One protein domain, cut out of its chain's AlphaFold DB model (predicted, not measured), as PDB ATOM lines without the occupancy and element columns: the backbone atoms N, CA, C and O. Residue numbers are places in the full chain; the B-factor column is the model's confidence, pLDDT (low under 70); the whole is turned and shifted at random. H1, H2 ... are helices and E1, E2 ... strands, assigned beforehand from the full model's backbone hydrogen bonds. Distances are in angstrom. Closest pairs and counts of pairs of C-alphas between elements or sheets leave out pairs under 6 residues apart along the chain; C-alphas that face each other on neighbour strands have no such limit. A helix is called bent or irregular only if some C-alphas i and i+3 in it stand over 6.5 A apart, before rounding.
ATOM      1  N   ALA A 524       5.576 -31.920  21.627       98.19
ATOM      2  CA  ALA A 524       4.920 -30.768  21.014       98.19
ATOM      3  C   ALA A 524       5.911 -30.005  20.130       98.19
ATOM      4  O   ALA A 524       7.045 -29.748  20.531       98.19
ATOM      5  N   THR A 525       5.472 -29.544  18.966       97.50
ATOM      6  CA  THR A 525       6.198 -28.614  18.097       97.50
ATOM      7  C   THR A 525       5.373 -27.350  17.903       97.50
ATOM      8  O   THR A 525       4.152 -27.411  17.820       97.50
ATOM      9  N   ILE A 526       6.026 -26.188  17.851       97.44
ATOM     10  CA  ILE A 526       5.358 -24.908  17.577       97.44
ATOM     11  C   ILE A 526       5.522 -24.623  16.085       97.44
ATOM     12  O   ILE A 526       6.638 -24.396  15.621       97.44
ATOM     13  N   THR A 527       4.421 -24.637  15.336       96.88
ATOM     14  CA  THR A 527       4.415 -24.335  13.895       96.88
ATOM     15  C   THR A 527       4.211 -22.848  13.628       96.88
ATOM     16  O   THR A 527       4.693 -22.325  12.624       96.88
ATOM     17  N   TRP A 528       3.550 -22.143  14.548       95.12
ATOM     18  CA  TRP A 528       3.457 -20.688  14.543       95.12
ATOM     19  C   TRP A 528       3.447 -20.160  15.983       95.12
ATOM     20  O   TRP A 528       2.670 -20.657  16.804       95.12
ATOM     21  N   PRO A 529       4.253 -19.137  16.318       93.06
ATOM     22  CA  PRO A 529       5.005 -18.247  15.430       93.06
ATOM     23  C   PRO A 529       6.336 -18.824  14.942       93.06
ATOM     24  O   PRO A 529       7.085 -19.446  15.693       93.06
ATOM     25  N   GLY A 530       6.659 -18.531  13.688       83.75
ATOM     26  CA  GLY A 530       7.969 -18.712  13.082       83.75
ATOM     27  C   GLY A 530       8.943 -17.572  13.402       83.75
ATOM     28  O   GLY A 530       8.673 -16.671  14.205       83.75
ATOM     29  N   ALA A 531      10.126 -17.622  12.780       73.88
ATOM     30  CA  ALA A 531      11.274 -16.756  13.080       73.88
ATOM     31  C   ALA A 531      11.039 -15.249  12.844       73.88
ATOM     32  O   ALA A 531      11.642 -14.431  13.541       73.88
ATOM     33  N   ASP A 532      10.152 -14.894  11.912       77.50
ATOM     34  CA  ASP A 532       9.918 -13.510  11.470       77.50
ATOM     35  C   ASP A 532       8.507 -12.989  11.795       77.50
ATOM     36  O   ASP A 532       8.162 -11.859  11.448       77.50
ATOM     37  N   ASP A 533       7.690 -13.786  12.486       84.94
ATOM     38  CA  ASP A 533       6.319 -13.405  12.818       84.94
ATOM     39  C   ASP A 533       6.243 -12.279  13.858       84.94
ATOM     40  O   ASP A 533       6.998 -12.240  14.840       84.94
ATOM     41  N   LEU A 534       5.277 -11.382  13.639       86.50
ATOM     42  CA  LEU A 534       4.961 -10.236  14.485       86.50
ATOM     43  C   LEU A 534       3.504 -10.299  14.942       86.50
ATOM     44  O   LEU A 534       2.604 -10.611  14.163       86.50
ATOM     45  N   ALA A 535       3.263  -9.910  16.190       89.50
ATOM     46  CA  ALA A 535       1.928  -9.717  16.732       89.50
ATOM     47  C   ALA A 535       1.666  -8.248  17.075       89.50
ATOM     48  O   ALA A 535       2.563  -7.474  17.427       89.50
ATOM     49  N   SER A 536       0.395  -7.865  17.007       89.56
ATOM     50  CA  SER A 536      -0.064  -6.563  17.486       89.56
ATOM     51  C   SER A 536      -0.488  -6.647  18.946       89.56
ATOM     52  O   SER A 536      -1.143  -7.603  19.360       89.56
ATOM     53  N   ILE A 537      -0.167  -5.610  19.716       92.31
ATOM     54  CA  ILE A 537      -0.715  -5.436  21.063       92.31
ATOM     55  C   ILE A 537      -2.247  -5.315  20.994       92.31
ATOM     56  O   ILE A 537      -2.790  -4.784  20.022       92.31
ATOM     57  N   TYR A 538      -2.948  -5.824  22.007       90.94
ATOM     58  CA  TYR A 538      -4.413  -5.801  22.129       90.94
ATOM     59  C   TYR A 538      -5.193  -6.557  21.039       90.94
ATOM     60  O   TYR A 538      -6.425  -6.549  21.052       90.94
ATOM     61  N   ARG A 539      -4.515  -7.251  20.118       93.31
ATOM     62  CA  ARG A 539      -5.142  -8.161  19.150       93.31
ATOM     63  C   ARG A 539      -4.992  -9.599  19.618       93.31
ATOM     64  O   ARG A 539      -4.009  -9.934  20.263       93.31
ATOM     65  N   GLU A 540      -5.998 -10.426  19.348       95.44
ATOM     66  CA  GLU A 540      -5.882 -11.859  19.618       95.44
ATOM     67  C   GLU A 540      -4.779 -12.461  18.747       95.44
ATOM     68  O   GLU A 540      -4.656 -12.144  17.563       95.44
ATOM     69  N   VAL A 541      -3.984 -13.318  19.370       95.25
ATOM     70  CA  VAL A 541      -2.905 -14.082  18.771       95.25
ATOM     71  C   VAL A 541      -3.212 -15.556  18.985       95.25
ATOM     72  O   VAL A 541      -3.574 -15.952  20.092       95.25
ATOM     73  N   VAL A 542      -3.045 -16.365  17.937       96.69
ATOM     74  CA  VAL A 542      -3.280 -17.812  17.986       96.69
ATOM     75  C   VAL A 542      -1.963 -18.535  17.753       96.69
ATOM     76  O   VAL A 542      -1.532 -18.664  16.611       96.69
ATOM     77  N   ILE A 543      -1.330 -18.999  18.828       97.25
ATOM     78  CA  ILE A 543      -0.194 -19.924  18.760       97.25
ATOM     79  C   ILE A 543      -0.703 -21.255  18.211       97.25
ATOM     80  O   ILE A 543      -1.794 -21.686  18.587       97.25
ATOM     81  N   ARG A 544       0.059 -21.892  17.320       98.12
ATOM     82  CA  ARG A 544      -0.307 -23.167  16.696       98.12
ATOM     83  C   ARG A 544       0.853 -24.139  16.731       98.12
ATOM     84  O   ARG A 544       2.018 -23.733  16.676       98.12
ATOM     85  N   GLY A 545       0.515 -25.416  16.742       98.12
ATOM     86  CA  GLY A 545       1.504 -26.465  16.671       98.12
ATOM     87  C   GLY A 545       0.911 -27.847  16.509       98.12
ATOM     88  O   GLY A 545      -0.302 -28.017  16.370       98.12
ATOM     89  N   GLU A 546       1.809 -28.820  16.541       98.25
ATOM     90  CA  GLU A 546       1.480 -30.237  16.458       98.25
ATOM     91  C   GLU A 546       2.024 -30.967  17.685       98.25
ATOM     92  O   GLU A 546       2.934 -30.468  18.353       98.25
ATOM     93  N   ALA A 547       1.469 -32.130  17.999       98.06
ATOM     94  CA  ALA A 547       2.012 -33.041  18.992       98.06
ATOM     95  C   ALA A 547       2.016 -34.473  18.457       98.06
ATOM     96  O   ALA A 547       1.053 -34.911  17.823       98.06
ATOM     97  N   THR A 548       3.095 -35.197  18.733       97.12
ATOM     98  CA  THR A 548       3.296 -36.588  18.318       97.12
ATOM     99  C   THR A 548       3.763 -37.432  19.492       97.12
ATOM    100  O   THR A 548       4.416 -36.922  20.401       97.12
ATOM    101  N   ASP A 549       3.463 -38.724  19.437       95.62
ATOM    102  CA  ASP A 549       3.890 -39.712  20.419       95.62
ATOM    103  C   ASP A 549       4.507 -40.915  19.692       95.62
ATOM    104  O   ASP A 549       3.918 -41.436  18.744       95.62
ATOM    105  N   GLU A 550       5.717 -41.309  20.092       91.94
ATOM    106  CA  GLU A 550       6.424 -42.485  19.561       91.94
ATOM    107  C   GLU A 550       6.576 -43.598  20.619       91.94
ATOM    108  O   GLU A 550       7.151 -44.650  20.333       91.94
ATOM    109  N   GLY A 551       6.076 -43.376  21.841       85.69
ATOM    110  CA  GLY A 551       6.136 -44.286  22.987       85.69
ATOM    111  C   GLY A 551       5.049 -45.356  23.005       85.69
ATOM    112  O   GLY A 551       5.185 -46.377  23.684       85.69
ATOM    113  N   GLY A 552       4.012 -45.173  22.187       84.38
ATOM    114  CA  GLY A 552       2.900 -46.110  22.028       84.38
ATOM    115  C   GLY A 552       1.580 -45.597  22.603       84.38
ATOM    116  O   GLY A 552       0.573 -46.299  22.489       84.38
ATOM    117  N   GLY A 553       1.578 -44.402  23.193       90.62
ATOM    118  CA  GLY A 553       0.392 -43.638  23.555       90.62
ATOM    119  C   GLY A 553      -0.083 -42.714  22.435       90.62
ATOM    120  O   GLY A 553       0.337 -42.799  21.277       90.62
ATOM    121  N   ILE A 554      -1.003 -41.819  22.790       95.31
ATOM    122  CA  ILE A 554      -1.447 -40.721  21.921       95.31
ATOM    123  C   ILE A 554      -1.379 -39.386  22.665       95.31
ATOM    124  O   ILE A 554      -1.636 -39.353  23.870       95.31
ATOM    125  N   PRO A 555      -1.138 -38.256  21.969       97.19
ATOM    126  CA  PRO A 555      -1.273 -36.941  22.581       97.19
ATOM    127  C   PRO A 555      -2.678 -36.746  23.170       97.19
ATOM    128  O   PRO A 555      -3.684 -36.827  22.458       97.19
ATOM    129  N   ALA A 556      -2.737 -36.451  24.465       97.00
ATOM    130  CA  ALA A 556      -3.956 -36.206  25.235       97.00
ATOM    131  C   ALA A 556      -4.087 -34.751  25.711       97.00
ATOM    132  O   ALA A 556      -5.165 -34.314  26.108       97.00
ATOM    133  N   GLY A 557      -3.018 -33.960  25.614       96.88
ATOM    134  CA  GLY A 557      -3.072 -32.526  25.864       96.88
ATOM    135  C   GLY A 557      -1.791 -31.814  25.456       96.88
ATOM    136  O   GLY A 557      -0.736 -32.430  25.306       96.88
ATOM    137  N   VAL A 558      -1.880 -30.497  25.298       98.38
ATOM    138  CA  VAL A 558      -0.713 -29.621  25.160       98.38
ATOM    139  C   VAL A 558      -0.877 -28.455  26.108       98.38
ATOM    140  O   VAL A 558      -1.904 -27.782  26.107       98.38
ATOM    141  N   GLU A 559       0.138 -28.200  26.921       98.06
ATOM    142  CA  GLU A 559       0.189 -27.019  27.768       98.06
ATOM    143  C   GLU A 559       1.092 -25.963  27.134       98.06
ATOM    144  O   GLU A 559       2.192 -26.265  26.662       98.06
ATOM    145  N   VAL A 560       0.636 -24.712  27.158       97.88
ATOM    146  CA  VAL A 560       1.346 -23.554  26.611       97.88
ATOM    147  C   VAL A 560       1.614 -22.538  27.713       97.88
ATOM    148  O   VAL A 560       0.763 -22.274  28.563       97.88
ATOM    149  N   SER A 561       2.805 -21.945  27.680       95.94
ATOM    150  CA  SER A 561       3.193 -20.817  28.520       95.94
ATOM    151  C   SER A 561       3.622 -19.633  27.658       95.94
ATOM    152  O   SER A 561       4.335 -19.795  26.668       95.94
ATOM    153  N   ILE A 562       3.203 -18.430  28.055       94.19
ATOM    154  CA  ILE A 562       3.571 -17.149  27.421       94.19
ATOM    155  C   ILE A 562       4.375 -16.235  28.359       94.19
ATOM    156  O   ILE A 562       4.617 -15.070  28.049       94.19
ATOM    157  N   ASP A 563       4.772 -16.744  29.525       88.12
ATOM    158  CA  ASP A 563       5.475 -16.008  30.580       88.12
ATOM    159  C   ASP A 563       6.756 -16.730  31.031       88.12
ATOM    160  O   ASP A 563       7.182 -16.638  32.185       88.12
ATOM    161  N   GLY A 564       7.385 -17.452  30.096       83.50
ATOM    162  CA  GLY A 564       8.654 -18.138  30.330       83.50
ATOM    163  C   GLY A 564       8.544 -19.366  31.236       83.50
ATOM    164  O   GLY A 564       9.533 -19.743  31.857       83.50
ATOM    165  N   GLY A 565       7.366 -19.989  31.308       88.44
ATOM    166  CA  GLY A 565       7.117 -21.209  32.078       88.44
ATOM    167  C   GLY A 565       6.594 -20.965  33.492       88.44
ATOM    168  O   GLY A 565       6.516 -21.924  34.259       88.44
ATOM    169  N   THR A 566       6.235 -19.723  33.834       88.00
ATOM    170  CA  THR A 566       5.691 -19.376  35.157       88.00
ATOM    171  C   THR A 566       4.261 -19.894  35.306       88.00
ATOM    172  O   THR A 566       3.923 -20.476  36.335       88.00
ATOM    173  N   ARG A 567       3.435 -19.739  34.265       91.31
ATOM    174  CA  ARG A 567       2.090 -20.310  34.159       91.31
ATOM    175  C   ARG A 567       1.968 -21.153  32.897       91.31
ATOM    176  O   ARG A 567       2.449 -20.770  31.831       91.31
ATOM    177  N   TRP A 568       1.269 -22.273  33.036       94.81
ATOM    178  CA  TRP A 568       0.920 -23.188  31.956       94.81
ATOM    179  C   TRP A 568      -0.599 -23.289  31.857       94.81
ATOM    180  O   TRP A 568      -1.271 -23.457  32.875       94.81
ATOM    181  N   THR A 569      -1.129 -23.192  30.643       95.25
ATOM    182  CA  THR A 569      -2.560 -23.336  30.356       95.25
ATOM    183  C   THR A 569      -2.746 -24.387  29.268       95.25
ATOM    184  O   THR A 569      -1.947 -24.464  28.334       95.25
ATOM    185  N   LEU A 570      -3.799 -25.197  29.384       95.69
ATOM    186  CA  LEU A 570      -4.151 -26.199  28.383       95.69
ATOM    187  C   LEU A 570      -4.573 -25.520  27.066       95.69
ATOM    188  O   LEU A 570      -5.375 -24.585  27.069       95.69
ATOM    189  N   ALA A 571      -4.023 -25.982  25.949       97.06
ATOM    190  CA  ALA A 571      -4.392 -25.569  24.602       97.06
ATOM    191  C   ALA A 571      -5.687 -26.258  24.128       97.06
ATOM    192  O   ALA A 571      -6.120 -27.268  24.681       97.06
ATOM    193  N   GLU A 572      -6.299 -25.719  23.075       95.12
ATOM    194  CA  GLU A 572      -7.377 -26.387  22.342       95.12
ATOM    195  C   GLU A 572      -6.776 -27.477  21.445       95.12
ATOM    196  O   GLU A 572      -5.867 -27.186  20.668       95.12
ATOM    197  N   GLY A 573      -7.317 -28.698  21.505       94.00
ATOM    198  CA  GLY A 573      -6.846 -29.843  20.717       94.00
ATOM    199  C   GLY A 573      -5.669 -30.593  21.350       94.00
ATOM    200  O   GLY A 573      -5.171 -30.226  22.412       94.00
ATOM    201  N   THR A 574      -5.246 -31.680  20.702       94.88
ATOM    202  CA  THR A 574      -4.164 -32.551  21.194       94.88
ATOM    203  C   THR A 574      -3.050 -32.698  20.156       94.88
ATOM    204  O   THR A 574      -2.047 -31.999  20.246       94.88
ATOM    205  N   SER A 575      -3.227 -33.533  19.125       95.06
ATOM    206  CA  SER A 575      -2.233 -33.732  18.054       95.06
ATOM    207  C   SER A 575      -2.076 -32.511  17.151       95.06
ATOM    208  O   SER A 575      -0.995 -32.246  16.643       95.06
ATOM    209  N   GLN A 576      -3.157 -31.765  16.953       96.75
ATOM    210  CA  GLN A 576      -3.160 -30.443  16.337       96.75
ATOM    211  C   GLN A 576      -3.706 -29.498  17.389       96.75
ATOM    212  O   GLN A 576      -4.820 -29.715  17.874       96.75
ATOM    213  N   TRP A 577      -2.922 -28.494  17.767       97.69
ATOM    214  CA  TRP A 577      -3.257 -27.669  18.916       97.69
ATOM    215  C   TRP A 577      -3.166 -26.178  18.618       97.69
ATOM    216  O   TRP A 577      -2.401 -25.713  17.764       97.69
ATOM    217  N   ALA A 578      -3.980 -25.413  19.342       98.19
ATOM    218  CA  ALA A 578      -4.003 -23.964  19.269       98.19
ATOM    219  C   ALA A 578      -4.140 -23.334  20.658       98.19
ATOM    220  O   ALA A 578      -4.914 -23.793  21.492       98.19
ATOM    221  N   TYR A 579      -3.422 -22.238  20.894       97.94
ATOM    222  CA  TYR A 579      -3.546 -21.451  22.117       97.94
ATOM    223  C   TYR A 579      -3.783 -19.982  21.785       97.94
ATOM    224  O   TYR A 579      -2.995 -19.346  21.079       97.94
ATOM    225  N   ARG A 580      -4.890 -19.443  22.297       96.69
ATOM    226  CA  ARG A 580      -5.325 -18.068  22.047       96.69
ATOM    227  C   ARG A 580      -4.977 -17.191  23.233       96.69
ATOM    228  O   ARG A 580      -5.340 -17.496  24.364       96.69
ATOM    229  N   PHE A 581      -4.334 -16.061  22.972       95.25
ATOM    230  CA  PHE A 581      -4.110 -15.046  23.995       95.25
ATOM    231  C   PHE A 581      -4.090 -13.642  23.396       95.25
ATOM    232  O   PHE A 581      -4.001 -13.452  22.184       95.25
ATOM    233  N   ARG A 582      -4.178 -12.629  24.259       95.44
ATOM    234  CA  ARG A 582      -4.126 -11.219  23.865       95.44
ATOM    235  C   ARG A 582      -2.978 -10.524  24.597       95.44
ATOM    236  O   ARG A 582      -3.100 -10.283  25.798       95.44
ATOM    237  N   PRO A 583      -1.865 -10.185  23.923       92.62
ATOM    238  CA  PRO A 583      -0.762  -9.491  24.566       92.62
ATOM    239  C   PRO A 583      -1.174  -8.072  24.976       92.62
ATOM    240  O   PRO A 583      -1.706  -7.299  24.176       92.62
ATOM    241  N   MET A 584      -0.890  -7.727  26.232       92.12
ATOM    242  CA  MET A 584      -1.255  -6.441  26.843       92.12
ATOM    243  C   MET A 584      -0.090  -5.447  26.911       92.12
ATOM    244  O   MET A 584      -0.266  -4.324  27.376       92.12
ATOM    245  N   LYS A 585       1.111  -5.855  26.488       90.44
ATOM    246  CA  LYS A 585       2.333  -5.040  26.481       90.44
ATOM    247  C   LYS A 585       3.128  -5.323  25.208       90.44
ATOM    248  O   LYS A 585       3.047  -6.420  24.662       90.44
ATOM    249  N   GLN A 586       3.883  -4.329  24.744       90.31
ATOM    250  CA  GLN A 586       4.883  -4.525  23.694       90.31
ATOM    251  C   GLN A 586       6.103  -5.244  24.274       90.31
ATOM    252  O   GLN A 586       6.394  -5.108  25.464       90.31
ATOM    253  N   GLY A 587       6.826  -5.976  23.432       88.44
ATOM    254  CA  GLY A 587       8.030  -6.685  23.848       88.44
ATOM    255  C   GLY A 587       8.168  -8.056  23.208       88.44
ATOM    256  O   GLY A 587       7.464  -8.399  22.259       88.44
ATOM    257  N   LEU A 588       9.108  -8.831  23.737       88.06
ATOM    258  CA  LEU A 588       9.356 -10.201  23.315       88.06
ATOM    259  C   LEU A 588       8.608 -11.163  24.243       88.06
ATOM    260  O   LEU A 588       8.782 -11.104  25.458       88.06
ATOM    261  N   VAL A 589       7.800 -12.046  23.666       89.69
ATOM    262  CA  VAL A 589       7.118 -13.132  24.374       89.69
ATOM    263  C   VAL A 589       7.873 -14.427  24.092       89.69
ATOM    264  O   VAL A 589       8.084 -14.786  22.932       89.69
ATOM    265  N   VAL A 590       8.291 -15.115  25.155       90.94
ATOM    266  CA  VAL A 590       8.840 -16.473  25.072       90.94
ATOM    267  C   VAL A 590       7.670 -17.435  25.186       90.94
ATOM    268  O   VAL A 590       7.060 -17.547  26.248       90.94
ATOM    269  N   VAL A 591       7.346 -18.087  24.075       94.06
ATOM    270  CA  VAL A 591       6.296 -19.100  24.006       94.06
ATOM    271  C   VAL A 591       6.939 -20.445  24.289       94.06
ATOM    272  O   VAL A 591       7.898 -20.802  23.607       94.06
ATOM    273  N   LEU A 592       6.419 -21.179  25.266       97.25
ATOM    274  CA  LEU A 592       6.791 -22.566  25.535       97.25
ATOM    275  C   LEU A 592       5.585 -23.474  25.297       97.25
ATOM    276  O   LEU A 592       4.461 -23.085  25.610       97.25
ATOM    277  N   ALA A 593       5.817 -24.681  24.789       98.19
ATOM    278  CA  ALA A 593       4.798 -25.711  24.621       98.19
ATOM    279  C   ALA A 593       5.336 -27.075  25.067       98.19
ATOM    280  O   ALA A 593       6.476 -27.426  24.747       98.19
ATOM    281  N   ARG A 594       4.517 -27.844  25.789       98.12
ATOM    282  CA  ARG A 594       4.821 -29.227  26.181       98.12
ATOM    283  C   ARG A 594       3.619 -30.133  25.938       98.12
ATOM    284  O   ARG A 594       2.505 -29.776  26.319       98.12
ATOM    285  N   ALA A 595       3.844 -31.276  25.297       98.31
ATOM    286  CA  ALA A 595       2.811 -32.288  25.087       98.31
ATOM    287  C   ALA A 595       2.667 -33.213  26.302       98.31
ATOM    288  O   ALA A 595       3.615 -33.397  27.074       98.31
ATOM    289  N   ILE A 596       1.475 -33.795  26.427       98.00
ATOM    290  CA  ILE A 596       1.098 -34.811  27.408       98.00
ATOM    291  C   ILE A 596       0.376 -35.940  26.685       98.00
ATOM    292  O   ILE A 596      -0.452 -35.664  25.813       98.00
ATOM    293  N   ASP A 597       0.693 -37.185  27.025       97.56
ATOM    294  CA  ASP A 597       0.066 -38.367  26.432       97.56
ATOM    295  C   ASP A 597      -1.064 -38.923  27.310       97.56
ATOM    296  O   ASP A 597      -1.300 -38.483  28.440       97.56
ATOM    297  N   ASP A 598      -1.788 -39.904  26.786       96.69
ATOM    298  CA  ASP A 598      -2.888 -40.576  27.476       96.69
ATOM    299  C   ASP A 598      -2.436 -41.554  28.581       96.69
ATOM    300  O   ASP A 598      -3.272 -42.101  29.303       96.69
ATOM    301  N   SER A 599      -1.125 -41.738  28.761       96.56
ATOM    302  CA  SER A 599      -0.492 -42.406  29.907       96.56
ATOM    303  C   SER A 599       0.007 -41.408  30.966       96.56
ATOM    304  O   SER A 599       0.555 -41.818  31.997       96.56
ATOM    305  N   GLY A 600      -0.182 -40.106  30.745       96.06
ATOM    306  CA  GLY A 600       0.259 -39.021  31.610       96.06
ATOM    307  C   GLY A 600       1.759 -38.712  31.542       96.06
ATOM    308  O   GLY A 600       2.245 -38.002  32.423       96.06
ATOM    309  N   ASN A 601       2.523 -39.219  30.567       97.19
ATOM    310  CA  ASN A 601       3.900 -38.754  30.391       97.19
ATOM    311  C   ASN A 601       3.889 -37.322  29.849       97.19
ATOM    312  O   ASN A 601       3.067 -36.946  29.015       97.19
ATOM    313  N   ILE A 602       4.820 -36.506  30.342       96.62
ATOM    314  CA  ILE A 602       4.912 -35.080  30.017       96.62
ATOM    315  C   ILE A 602       6.260 -34.820  29.357       96.62
ATOM    316  O   ILE A 602       7.306 -35.237  29.872       96.62
ATOM    317  N   GLN A 603       6.246 -34.069  28.256       96.81
ATOM    318  CA  GLN A 603       7.454 -33.580  27.603       96.81
ATOM    319  C   GLN A 603       8.338 -32.807  28.595       96.81
ATOM    320  O   GLN A 603       7.980 -31.731  29.077       96.81
ATOM    321  N   GLN A 604       9.522 -33.357  28.880       90.75
ATOM    322  CA  GLN A 604      10.443 -32.823  29.891       90.75
ATOM    323  C   GLN A 604      11.072 -31.496  29.463       90.75
ATOM    324  O   GLN A 604      11.147 -30.547  30.244       90.75
ATOM    325  N   GLN A 605      11.510 -31.415  28.206       93.19
ATOM    326  CA  GLN A 605      12.054 -30.196  27.626       93.19
ATOM    327  C   GLN A 605      11.021 -29.578  26.693       93.19
ATOM    328  O   GLN A 605      10.815 -30.073  25.588       93.19
ATOM    329  N   ALA A 606      10.392 -28.492  27.140       95.12
ATOM    330  CA  ALA A 606       9.409 -27.775  26.342       95.12
ATOM    331  C   ALA A 606      10.020 -27.232  25.042       95.12
ATOM    332  O   ALA A 606      11.134 -26.693  25.025       95.12
ATOM    333  N   SER A 607       9.246 -27.324  23.969       96.00
ATOM    334  CA  SER A 607       9.525 -26.609  22.729       96.00
ATOM    335  C   SER A 607       9.324 -25.120  22.948       96.00
ATOM    336  O   SER A 607       8.486 -24.717  23.754       96.00
ATOM    337  N   TRP A 608      10.083 -24.290  22.236       94.50
ATOM    338  CA  TRP A 608      10.014 -22.846  22.412       94.50
ATOM    339  C   TRP A 608      10.012 -22.089  21.090       94.50
ATOM    340  O   TRP A 608      10.604 -22.514  20.099       94.50
ATOM    341  N   ALA A 609       9.361 -20.932  21.106       92.19
ATOM    342  CA  ALA A 609       9.374 -19.956  20.032       92.19
ATOM    343  C   ALA A 609       9.413 -18.542  20.621       92.19
ATOM    344  O   ALA A 609       9.082 -18.310  21.785       92.19
ATOM    345  N   LEU A 610       9.826 -17.577  19.806       89.56
ATOM    346  CA  LEU A 610       9.771 -16.165  20.169       89.56
ATOM    347  C   LEU A 610       8.655 -15.498  19.380       89.56
ATOM    348  O   LEU A 610       8.523 -15.726  18.184       89.56
ATOM    349  N   LEU A 611       7.896 -14.630  20.031       90.31
ATOM    350  CA  LEU A 611       6.945 -13.755  19.366       90.31
ATOM    351  C   LEU A 611       7.282 -12.314  19.703       90.31
ATOM    352  O   LEU A 611       7.350 -11.943  20.874       90.31
ATOM    353  N   GLU A 612       7.479 -11.488  18.684       90.00
ATOM    354  CA  GLU A 612       7.648 -10.059  18.898       90.00
ATOM    355  C   GLU A 612       6.295  -9.347  18.816       90.00
ATOM    356  O   GLU A 612       5.577  -9.450  17.822       90.00
ATOM    357  N   VAL A 613       5.957  -8.603  19.868       89.88
ATOM    358  CA  VAL A 613       4.731  -7.814  19.962       89.88
ATOM    359  C   VAL A 613       5.062  -6.337  19.783       89.88
ATOM    360  O   VAL A 613       5.797  -5.752  20.582       89.88
ATOM    361  N   GLY A 614       4.473  -5.710  18.763       84.12
ATOM    362  CA  GLY A 614       4.594  -4.270  18.509       84.12
ATOM    363  C   GLY A 614       5.773  -3.836  17.628       84.12
ATOM    364  O   GLY A 614       5.927  -2.637  17.423       84.12
ATOM    365  N   GLY A 615       6.569  -4.766  17.081       74.06
ATOM    366  CA  GLY A 615       7.545  -4.473  16.015       74.06
ATOM    367  C   GLY A 615       8.740  -3.598  16.424       74.06
ATOM    368  O   GLY A 615       9.248  -2.831  15.609       74.06
ATOM    369  N   LEU A 616       9.179  -3.679  17.683       67.31
ATOM    370  CA  LEU A 616      10.291  -2.897  18.244       67.31
ATOM    371  C   LEU A 616      11.700  -3.349  17.789       67.31
ATOM    372  O   LEU A 616      12.696  -2.770  18.216       67.31
ATOM    373  N   GLY A 617      11.828  -4.399  16.974       66.25
ATOM    374  CA  GLY A 617      13.103  -4.978  16.532       66.25
ATOM    375  C   GLY A 617      13.886  -5.708  17.633       66.25
ATOM    376  O   GLY A 617      15.049  -6.073  17.433       66.25
ATOM    377  N   LEU A 618      13.265  -5.936  18.795       64.69
ATOM    378  CA  LEU A 618      13.891  -6.537  19.980       64.69
ATOM    379  C   LEU A 618      14.345  -7.979  19.727       64.69
ATOM    380  O   LEU A 618      15.367  -8.413  20.264       64.69
ATOM    381  N   ARG A 619      13.637  -8.717  18.867       65.56
ATOM    382  CA  ARG A 619      13.941 -10.119  18.564       65.56
ATOM    383  C   ARG A 619      15.294 -10.277  17.870       65.56
ATOM    384  O   ARG A 619      16.067 -11.165  18.228       65.56
ATOM    385  N   ARG A 620      15.637  -9.365  16.949       64.00
ATOM    386  CA  ARG A 620      16.946  -9.346  16.267       64.00
ATOM    387  C   ARG A 620      18.098  -9.055  17.225       64.00
ATOM    388  O   ARG A 620      19.182  -9.594  17.025       64.00
ATOM    389  N   ILE A 621      17.870  -8.243  18.258       62.62
ATOM    390  CA  ILE A 621      18.871  -7.941  19.290       62.62
ATOM    391  C   ILE A 621      19.115  -9.184  20.160       62.62
ATOM    392  O   ILE A 621      20.260  -9.591  20.345       62.62
ATOM    393  N   VAL A 622      18.048  -9.837  20.628       64.56
ATOM    394  CA  VAL A 622      18.150 -11.027  21.489       64.56
ATOM    395  C   VAL A 622      18.788 -12.210  20.752       64.56
ATOM    396  O   VAL A 622      19.735 -12.800  21.269       64.56
ATOM    397  N   LEU A 623      18.346 -12.524  19.529       66.12
ATOM    398  CA  LEU A 623      18.905 -13.629  18.735       66.12
ATOM    399  C   LEU A 623      20.372 -13.400  18.336       66.12
ATOM    400  O   LEU A 623      21.147 -14.353  18.334       66.12
ATOM    401  N   ARG A 624      20.776 -12.158  18.015       60.84
ATOM    402  CA  ARG A 624      22.163 -11.859  17.605       60.84
ATOM    403  C   ARG A 624      23.147 -11.745  18.764       60.84
ATOM    404  O   ARG A 624      24.311 -12.077  18.568       60.84
ATOM    405  N   PHE A 625      22.720 -11.256  19.929       55.31
ATOM    406  CA  PHE A 625      23.655 -10.862  20.990       55.31
ATOM    407  C   PHE A 625      23.463 -11.597  22.320       55.31
ATOM    408  O   PHE A 625      24.424 -11.723  23.073       55.31
ATOM    409  N   VAL A 626      22.259 -12.098  22.621       58.47
ATOM    410  CA  VAL A 626      21.919 -12.629  23.956       58.47
ATOM    411  C   VAL A 626      21.781 -14.150  23.944       58.47
ATOM    412  O   VAL A 626      22.343 -14.826  24.803       58.47
ATOM    413  N   LEU A 627      21.100 -14.717  22.946       59.72
ATOM    414  CA  LEU A 627      20.843 -16.158  22.865       59.72
ATOM    415  C   LEU A 627      22.123 -17.023  22.802       59.72
ATOM    416  O   LEU A 627      22.170 -18.026  23.513       59.72
ATOM    417  N   PRO A 628      23.194 -16.648  22.066       52.34
ATOM    418  CA  PRO A 628      24.452 -17.403  22.074       52.34
ATOM    419  C   PRO A 628      25.128 -17.427  23.453       52.34
ATOM    420  O   PRO A 628      25.766 -18.411  23.815       52.34
ATOM    421  N   VAL A 629      24.966 -16.356  24.238       48.38
ATOM    422  CA  VAL A 629      25.538 -16.221  25.586       48.38
ATOM    423  C   VAL A 629      24.718 -17.022  26.601       48.38
ATOM    424  O   VAL A 629      25.285 -17.707  27.447       48.38
ATOM    425  N   VAL A 630      23.389 -16.999  26.485       49.12
ATOM    426  CA  VAL A 630      22.475 -17.751  27.360       49.12
ATOM    427  C   VAL A 630      22.559 -19.259  27.100       49.12
ATOM    428  O   VAL A 630      22.652 -20.024  28.056       49.12
ATOM    429  N   LEU A 631      22.631 -19.700  25.837       46.62
ATOM    430  CA  LEU A 631      22.868 -21.110  25.488       46.62
ATOM    431  C   LEU A 631      24.248 -21.597  25.958       46.62
ATOM    432  O   LEU A 631      24.366 -22.721  26.441       46.62
ATOM    433  N   ALA A 632      25.282 -20.749  25.889       40.44
ATOM    434  CA  ALA A 632      26.609 -21.076  26.414       40.44
ATOM    435  C   ALA A 632      26.643 -21.198  27.951       40.44
ATOM    436  O   ALA A 632      27.442 -21.972  28.477       40.44
ATOM    437  N   MET A 633      25.780 -20.472  28.674       38.00
ATOM    438  CA  MET A 633      25.660 -20.576  30.135       38.00
ATOM    439  C   MET A 633      24.753 -21.731  30.586       38.00
ATOM    440  O   MET A 633      25.068 -22.389  31.575       38.00
ATOM    441  N   ALA A 634      23.682 -22.032  29.845       34.97
ATOM    442  CA  ALA A 634      22.767 -23.139  30.143       34.97
ATOM    443  C   ALA A 634      23.368 -24.529  29.844       34.97
ATOM    444  O   ALA A 634      22.988 -25.508  30.476       34.97
ATOM    445  N   ALA A 635      24.346 -24.624  28.935       37.53
ATOM    446  CA  ALA A 635      25.010 -25.881  28.578       37.53
ATOM    447  C   ALA A 635      26.116 -26.352  29.558       37.53
ATOM    448  O   ALA A 635      26.745 -27.372  29.297       37.53
ATOM    449  N   GLY A 636      26.378 -25.647  30.666       34.91
ATOM    450  CA  GLY A 636      27.180 -26.156  31.792       34.91
ATOM    451  C   GLY A 636      28.634 -26.587  31.495       34.91
ATOM    452  O   GLY A 636      28.922 -27.741  31.206       34.91
ATOM    453  N   ALA A 637      29.576 -25.660  31.708       39.84
ATOM    454  CA  ALA A 637      30.946 -25.848  32.233       39.84
ATOM    455  C   ALA A 637      31.983 -26.795  31.563       39.84
ATOM    456  O   ALA A 637      33.171 -26.663  31.865       39.84
ATOM    457  N   GLY A 638      31.640 -27.695  30.636       36.00
ATOM    458  CA  GLY A 638      32.605 -28.665  30.083       36.00
ATOM    459  C   GLY A 638      33.560 -28.106  29.014       36.00
ATOM    460  O   GLY A 638      34.751 -28.425  28.989       36.00
ATOM    461  N   LEU A 639      33.063 -27.236  28.131       40.06
ATOM    462  CA  LEU A 639      33.795 -26.826  26.922       40.06
ATOM    463  C   LEU A 639      34.859 -25.741  27.186       40.06
ATOM    464  O   LEU A 639      35.899 -25.701  26.524       40.06
TER     465      LEU A 639
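Overview. This is residues 524 to 639 of the 656 residues of an uncharacterized protein of Acidobacteria bacterium (UniProt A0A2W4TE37). Look for a small sandwich: the three-stranded sheets E3 E5 E6 and E1 E2 E4 lie face to face, their strands at 21 degrees to each other. At one end of E6 the chain turns into helix H1, which meets the first sheet with residues 618 to 623, then sticks out as an arm with residues 624 to 629 and 631 to 639. The 116 printed residues hold six named strands and then one named helix, in the order E1 E2 E3 E4 E5 E6 H1; the class is mixed, helices and strands. Both sheets are antiparallel, in the orders E3 - E5 - E6 and E1 - E2 - E4. The whole is compact, with a radius of gyration of the C-alphas of 15.2 A, and flat, spanning 44 by 42 by 22 A.

Arrangement. Start at E5, residues 587 to 597, the inner strand between the edge strands E3, residues 555 to 561, and E6, residues 607 to 613. Beside E3, N 559 is 2.9 A from O 594, within hydrogen-bond range. E5 and E6 form a hairpin, with N 589 and O 611 at 2.8 A. In the other sheet E2, residues 541 to 548, is the inner strand between E1, residues 524 to 528, and E4, residues 576 to 581. E1 and E2 form a hairpin, with N 525 and O 546 at 2.8 A; across E2 and E4, N 543 and O 579 are 2.8 A apart. This sheet is only just strongly twisted, its C-alphas lying up to 4.2 A off the best plane. Between the sheets, the closest C-alphas of E1 and E5 are those of Ala 524 and Ala 595, 4.8 A apart. H1, residues 618 to 634, only grazes the sheet E3 E5 E6; its closest C-alpha to E6 is that of Arg 619, 6.3 A from that of Glu 612. In H1, 10 of 13 O i to N i+4 pairs are within hydrogen-bond range.

Along the chain. Find C-alpha 587 at (8.030, -6.685, 23.848); from there E5 runs 32.8 A to C-alpha 597 at (0.066, -38.367, 26.432). E2 measures 23.3 A and E6 19.6 A. H1 runs 21.4 A and ends at C-alpha 634, (22.767, -23.139, 30.143); it has a kink of 46 degrees near residue 628 and is only just irregular, C-alphas 624 and 627 being 6.9 A apart.

Size, cuts and confidence. The C-alphas of Arg 539 and Gly 638 are the two farthest apart, at 44.3 A. The printed part has no cut. The links E1 to E2 and E3 to E4 are long, with 12 and 14 residues. Look for low confidence at residues 616 to 639, where pLDDT is under 70; the mean of the printed part is 84.7.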